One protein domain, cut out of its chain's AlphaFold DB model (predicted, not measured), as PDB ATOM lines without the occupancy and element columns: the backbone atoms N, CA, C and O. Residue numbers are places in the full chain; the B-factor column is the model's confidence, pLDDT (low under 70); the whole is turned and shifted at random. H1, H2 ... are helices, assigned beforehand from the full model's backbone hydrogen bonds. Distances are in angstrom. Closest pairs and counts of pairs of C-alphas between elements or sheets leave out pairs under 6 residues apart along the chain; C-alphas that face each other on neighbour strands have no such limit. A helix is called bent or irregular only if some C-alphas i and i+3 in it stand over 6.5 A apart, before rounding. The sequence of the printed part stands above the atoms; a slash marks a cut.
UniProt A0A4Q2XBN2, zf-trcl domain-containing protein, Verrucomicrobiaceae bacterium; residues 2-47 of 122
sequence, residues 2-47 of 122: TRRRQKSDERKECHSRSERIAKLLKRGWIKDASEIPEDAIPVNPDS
ATOM      1  N   THR A   2     -42.607  70.671 -31.947       49.31
ATOM      2  CA  THR A   2     -42.785  69.980 -30.657       49.31
ATOM      3  C   THR A   2     -42.395  68.498 -30.739       49.31
ATOM      4  O   THR A   2     -42.835  67.787 -31.642       49.31
ATOM      5  N   ARG A   3     -41.637  68.000 -29.744       45.53
ATOM      6  CA  ARG A   3     -41.253  66.575 -29.549       45.53
ATOM      7  C   ARG A   3     -42.409  65.571 -29.711       45.53
ATOM      8  O   ARG A   3     -42.189  64.398 -29.992       45.53
ATOM      9  N   ARG A   4     -43.653  66.023 -29.526       48.22
ATOM     10  CA  ARG A   4     -44.877  65.217 -29.652       48.22
ATOM     11  C   ARG A   4     -45.168  64.787 -31.095       48.22
ATOM     12  O   ARG A   4     -45.702  63.703 -31.291       48.22
ATOM     13  N   ARG A   5     -44.789  65.607 -32.084       44.38
ATOM     14  CA  ARG A   5     -44.990  65.330 -33.516       44.38
ATOM     15  C   ARG A   5     -43.947  64.336 -34.047       44.38
ATOM     16  O   ARG A   5     -44.314  63.374 -34.704       44.38
ATOM     17  N   GLN A   6     -42.698  64.458 -33.592       47.03
ATOM     18  CA  GLN A   6     -41.619  63.501 -33.893       47.03
ATOM     19  C   GLN A   6     -41.956  62.070 -33.439       47.03
ATOM     20  O   GLN A   6     -41.882  61.149 -34.239       47.03
ATOM     21  N   LYS A   7     -42.470  61.879 -32.212       40.50
ATOM     22  CA  LYS A   7     -42.940  60.556 -31.742       40.50
ATOM     23  C   LYS A   7     -44.130  59.995 -32.529       40.50
ATOM     24  O   LYS A   7     -44.306  58.780 -32.578       40.50
ATOM     25  N   SER A   8     -44.991  60.854 -33.082       44.88
ATOM     26  CA  SER A   8     -46.103  60.401 -33.925       44.88
ATOM     27  C   SER A   8     -45.643  60.019 -35.326       44.88
ATOM     28  O   SER A   8     -46.195  59.087 -35.895       44.88
ATOM     29  N   ASP A   9     -44.612  60.681 -35.848       43.16
ATOM     30  CA  ASP A   9     -44.028  60.370 -37.151       43.16
ATOM     31  C   ASP A   9     -43.120  59.121 -37.077       43.16
ATOM     32  O   ASP A   9     -43.184  58.281 -37.964       43.16
ATOM     33  N   GLU A  10     -42.435  58.874 -35.952       43.00
ATOM     34  CA  GLU A  10     -41.777  57.583 -35.650       43.00
ATOM     35  C   GLU A  10     -42.786  56.437 -35.396       43.00
ATOM     36  O   GLU A  10     -42.485  55.267 -35.605       43.00
ATOM     37  N   ARG A  11     -44.030  56.734 -34.979       47.28
ATOM     38  CA  ARG A  11     -45.134  55.746 -34.991       47.28
ATOM     39  C   ARG A  11     -45.716  55.524 -36.390       47.28
ATOM     40  O   ARG A  11     -46.212  54.433 -36.661       47.28
ATOM     41  N   LYS A  12     -45.654  56.530 -37.273       44.75
ATOM     42  CA  LYS A  12     -45.953  56.398 -38.713       44.75
ATOM     43  C   LYS A  12     -44.847  55.691 -39.487       44.75
ATOM     44  O   LYS A  12     -45.057  55.346 -40.637       44.75
ATOM     45  N   GLU A  13     -43.733  55.367 -38.836       48.19
ATOM     46  CA  GLU A  13     -42.705  54.443 -39.331       48.19
ATOM     47  C   GLU A  13     -43.235  52.990 -39.455       48.19
ATOM     48  O   GLU A  13     -42.501  52.044 -39.734       48.19
ATOM     49  N   CYS A  14     -44.553  52.811 -39.311       44.84
ATOM     50  CA  CYS A  14     -45.368  51.917 -40.123       44.84
ATOM     51  C   CYS A  14     -45.106  52.159 -41.620       44.84
ATOM     52  O   CYS A  14     -45.881  52.815 -42.311       44.84
ATOM     53  N   HIS A  15     -44.015  51.593 -42.136       56.19
ATOM     54  CA  HIS A  15     -43.973  51.206 -43.541       56.19
ATOM     55  C   HIS A  15     -45.257  50.417 -43.789       56.19
ATOM     56  O   HIS A  15     -45.470  49.377 -43.151       56.19
ATOM     57  N   SER A  16     -46.144  50.966 -44.614       75.81
ATOM     58  CA  SER A  16     -47.460  50.395 -44.856       75.81
ATOM     59  C   SER A  16     -47.286  48.928 -45.243       75.81
ATOM     60  O   SER A  16     -46.328  48.557 -45.928       75.81
ATOM     61  N   ARG A  17     -48.191  48.059 -44.783       84.19
ATOM     62  CA  ARG A  17     -48.180  46.628 -45.129       84.19
ATOM     63  C   ARG A  17     -47.922  46.422 -46.632       84.19
ATOM     64  O   ARG A  17     -47.100  45.591 -47.004       84.19
ATOM     65  N   SER A  18     -48.546  47.256 -47.465       85.56
ATOM     66  CA  SER A  18     -48.364  47.321 -48.917       85.56
ATOM     67  C   SER A  18     -46.930  47.614 -49.365       85.56
ATOM     68  O   SER A  18     -46.435  46.932 -50.255       85.56
ATOM     69  N   GLU A  19     -46.229  48.574 -48.761       88.69
ATOM     70  CA  GLU A  19     -44.839  48.889 -49.128       88.69
ATOM     71  C   GLU A  19     -43.899  47.724 -48.829       88.69
ATOM     72  O   GLU A  19     -43.008  47.415 -49.620       88.69
ATOM     73  N   ARG A  20     -44.099  47.046 -47.696       89.12
ATOM     74  CA  ARG A  20     -43.263  45.898 -47.315       89.12
ATOM     75  C   ARG A  20     -43.516  44.710 -48.239       89.12
ATOM     76  O   ARG A  20     -42.560  44.104 -48.714       89.12
ATOM     77  N   ILE A  21     -44.780  44.451 -48.579       89.69
ATOM     78  CA  ILE A  21     -45.157  43.453 -49.591       89.69
ATOM     79  C   ILE A  21     -44.540  43.799 -50.955       89.69
ATOM     80  O   ILE A  21     -43.943  42.933 -51.586       89.69
ATOM     81  N   ALA A  22     -44.591  45.064 -51.386       90.75
ATOM     82  CA  ALA A  22     -43.988  45.495 -52.648       90.75
ATOM     83  C   ALA A  22     -42.470  45.246 -52.686       90.75
ATOM     84  O   ALA A  22     -41.933  44.822 -53.711       90.75
ATOM     85  N   LYS A  23     -41.765  45.449 -51.565       90.69
ATOM     86  CA  LYS A  23     -40.335  45.119 -51.453       90.69
ATOM     87  C   LYS A  23     -40.073  43.614 -51.534       90.69
ATOM     88  O   LYS A  23     -39.118  43.212 -52.196       90.69
ATOM     89  N   LEU A  24     -40.902  42.795 -50.882       90.44
ATOM     90  CA  LEU A  24     -40.797  41.333 -50.933       90.44
ATOM     91  C   LEU A  24     -41.002  40.806 -52.363       90.44
ATOM     92  O   LEU A  24     -40.188  40.010 -52.830       90.44
ATOM     93  N   LEU A  25     -42.012  41.320 -53.077       91.44
ATOM     94  CA  LEU A  25     -42.264  41.017 -54.492       91.44
ATOM     95  C   LEU A  25     -41.082  41.431 -55.374       91.44
ATOM     96  O   LEU A  25     -40.595  40.641 -56.177       91.44
ATOM     97  N   LYS A  26     -40.557  42.649 -55.185       90.50
ATOM     98  CA  LYS A  26     -39.410  43.159 -55.954       90.50
ATOM     99  C   LYS A  26     -38.155  42.296 -55.791       90.50
ATOM    100  O   LYS A  26     -37.364  42.193 -56.724       90.50
ATOM    101  N   ARG A  27     -37.955  41.696 -54.614       86.75
ATOM    102  CA  ARG A  27     -36.846  40.767 -54.351       86.75
ATOM    103  C   ARG A  27     -37.138  39.323 -54.766       86.75
ATOM    104  O   ARG A  27     -36.234  38.497 -54.679       86.75
ATOM    105  N   GLY A  28     -38.366  39.011 -55.176       87.56
ATOM    106  CA  GLY A  28     -38.790  37.652 -55.513       87.56
ATOM    107  C   GLY A  28     -38.847  36.706 -54.310       87.56
ATOM    108  O   GLY A  28     -38.703  35.502 -54.481       87.56
ATOM    109  N   TRP A  29     -39.003  37.238 -53.091       87.12
ATOM    110  CA  TRP A  29     -39.145  36.423 -51.872       87.12
ATOM    111  C   TRP A  29     -40.556  35.852 -51.720       87.12
ATOM    112  O   TRP A  29     -40.734  34.830 -51.070       87.12
ATOM    113  N   ILE A  30     -41.532  36.524 -52.330       89.50
ATOM    114  CA  ILE A  30     -42.908  36.065 -52.510       89.50
ATOM    115  C   ILE A  30     -43.278  36.235 -53.980       89.50
ATOM    116  O   ILE A  30     -42.754  37.132 -54.650       89.50
ATOM    117  N   LYS A  31     -44.177  35.391 -54.475       88.44
ATOM    118  CA  LYS A  31     -44.781  35.508 -55.807       88.44
ATOM    119  C   LYS A  31     -46.019  36.386 -55.756       88.44
ATOM    120  O   LYS A  31     -46.194  37.236 -56.621       88.44
ATOM    121  N   ASP A  32     -46.812  36.220 -54.699       89.62
ATOM    122  CA  ASP A  32     -48.097  36.886 -54.530       89.62
ATOM    123  C   ASP A  32     -48.255  37.486 -53.130       89.62
ATOM    124  O   ASP A  32     -47.743  36.978 -52.132       89.62
ATOM    125  N   ALA A  33     -49.025  38.573 -53.033       87.12
ATOM    126  CA  ALA A  33     -49.328  39.219 -51.753       87.12
ATOM    127  C   ALA A  33     -50.134  38.319 -50.793       87.12
ATOM    128  O   ALA A  33     -50.106  38.543 -49.582       87.12
ATOM    129  N   SER A  34     -50.829  37.309 -51.325       87.44
ATOM    130  CA  SER A  34     -51.600  36.315 -50.570       87.44
ATOM    131  C   SER A  34     -50.729  35.347 -49.766       87.44
ATOM    132  O   SER A  34     -51.234  34.716 -48.841       87.44
ATOM    133  N   GLU A  35     -49.427  35.255 -50.059       86.69
ATOM    134  CA  GLU A  35     -48.490  34.449 -49.263       86.69
ATOM    135  C   GLU A  35     -48.270  35.020 -47.856       86.69
ATOM    136  O   GLU A  35     -47.813  34.313 -46.958       86.69
ATOM    137  N   ILE A  36     -48.602  36.298 -47.645       88.44
ATOM    138  CA  ILE A  36     -48.508  36.951 -46.344       88.44
ATOM    139  C   ILE A  36     -49.900  37.006 -45.702       88.44
ATOM    140  O   ILE A  36     -50.756  37.752 -46.187       88.44
ATOM    141  N   PRO A  37     -50.132  36.316 -44.570       89.19
ATOM    142  CA  PRO A  37     -51.407  36.378 -43.858       89.19
ATOM    143  C   PRO A  37     -51.794  37.812 -43.478       89.19
ATOM    144  O   PRO A  37     -50.924  38.646 -43.203       89.19
ATOM    145  N   GLU A  38     -53.090  38.128 -43.480       85.38
ATOM    146  CA  GLU A  38     -53.595  39.475 -43.156       85.38
ATOM    147  C   GLU A  38     -53.270  39.903 -41.722       85.38
ATOM    148  O   GLU A  38     -52.944  41.065 -41.483       85.38
ATOM    149  N   ASP A  39     -53.273  38.947 -40.794       86.12
ATOM    150  CA  ASP A  39     -52.949  39.127 -39.378       86.12
ATOM    151  C   ASP A  39     -51.439  39.187 -39.095       86.12
ATOM    152  O   ASP A  39     -51.024  39.421 -37.960       86.12
ATOM    153  N   ALA A  40     -50.604  38.988 -40.116       89.94
ATOM    154  CA  ALA A  40     -49.158  39.019 -39.989       89.94
ATOM    155  C   ALA A  40     -48.557  40.372 -40.391       89.94
ATOM    156  O   ALA A  40     -49.101  41.133 -41.189       89.94
ATOM    157  N   ILE A  41     -47.370  40.666 -39.875       90.81
ATOM    158  CA  ILE A  41     -46.585  41.840 -40.245       90.81
ATOM    159  C   ILE A  41     -45.537  41.398 -41.279       90.81
ATOM    160  O   ILE A  41     -44.620  40.671 -40.899       90.81
ATOM    161  N   PRO A  42     -45.607  41.822 -42.557       92.31
ATOM    162  CA  PRO A  42     -44.607  41.443 -43.558       92.31
ATOM    163  C   PRO A  42     -43.216  41.908 -43.129       92.31
ATOM    164  O   PRO A  42     -43.099  42.997 -42.579       92.31
ATOM    165  N   VAL A  43     -42.169  41.127 -43.377       91.31
ATOM    166  CA  VAL A  43     -40.782  41.491 -43.051       91.31
ATOM    167  C   VAL A  43     -40.309  42.637 -43.948       91.31
ATOM    168  O   VAL A  43     -40.704  42.728 -45.107       91.31
ATOM    169  N   ASN A  44     -39.468  43.537 -43.428       89.50
ATOM    170  CA  ASN A  44     -38.741  44.494 -44.258       89.50
ATOM    171  C   ASN A  44     -37.403  43.877 -44.707       89.50
ATOM    172  O   ASN A  44     -36.492  43.744 -43.887       89.50
ATOM    173  N   PRO A  45     -37.231  43.541 -45.997       84.06
ATOM    174  CA  PRO A  45     -36.030  42.852 -46.461       84.06
ATOM    175  C   PRO A  45     -34.740  43.674 -46.333       84.06
ATOM    176  O   PRO A  45     -33.647  43.112 -46.377       84.06
ATOM    177  N   ASP A  46     -34.847  45.001 -46.229       84.62
ATOM    178  CA  ASP A  46     -33.689  45.898 -46.146       84.62
ATOM    179  C   ASP A  46     -33.060  45.918 -44.744       84.62
ATOM    180  O   ASP A  46     -31.858  46.126 -44.618       84.62
ATOM    181  N   SER A  47     -33.860  45.693 -43.698       82.25
ATOM    182  CA  SER A  47     -33.416  45.688 -42.296       82.25
ATOM    183  C   SER A  47     -33.341  44.286 -41.690       82.25
ATOM    184  O   SER A  47     -32.745  44.103 -40.630       82.25
TER     185      SER A  47
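Overview. This is residues 2 to 47 of the 122 residues of the protein "zf-trcl domain-containing protein" of Verrucomicrobiaceae bacterium (UniProt A0A4Q2XBN2). A small compact head is built of the helix H2 and a long irregular stretch, residues 27 to 47, that loops round and folds back past H2; residues 2 to 14, with the helix H1, stick out from it as an arm. The arm makes much of the length. The printed part has 46 residues with two named helices, H1 then H2 along the chain, and no named strand. The class is all helix, though the helices hold 19 of the 46 printed residues. The whole is loose, with a radius of gyration of the C-alphas of 13.1 A, and only just elongated, spanning 43 by 21 by 13 A.

Along the chain. H2, the longest helix, is residues 17 to 26, 14.4 A from C-alpha 17 at (-48.180, 46.628, -45.129) to C-alpha 26 at (-39.410, 43.159, -55.954). H1 is residues 3 to 11, 12.7 A from first to last C-alpha, and begins with C-alpha 3 at (-41.253, 66.575, -29.549).

Arrangement. H2 and H1 are apart, with no C-alpha of the one within 8 A of the other. A tight link of 5 residues joins them. Residues 2 to 14, of which 3 to 11 belong to H1, stand free. In both helices every O i to N i+4 pair is within hydrogen-bond range, and neither is bent.

Size, cuts and confidence. The C-alphas of Thr 2 and Lys 31, the two farthest apart, are 42.7 A from each other. Without the free stretch, the body of 33 residues spans 21 by 20 by 12 A. The printed part has no cut, and no link between its helices is long. The mean pLDDT of the printed part is 75.2; residues 2 to 15 are under 70, and H1 has a mean of 45.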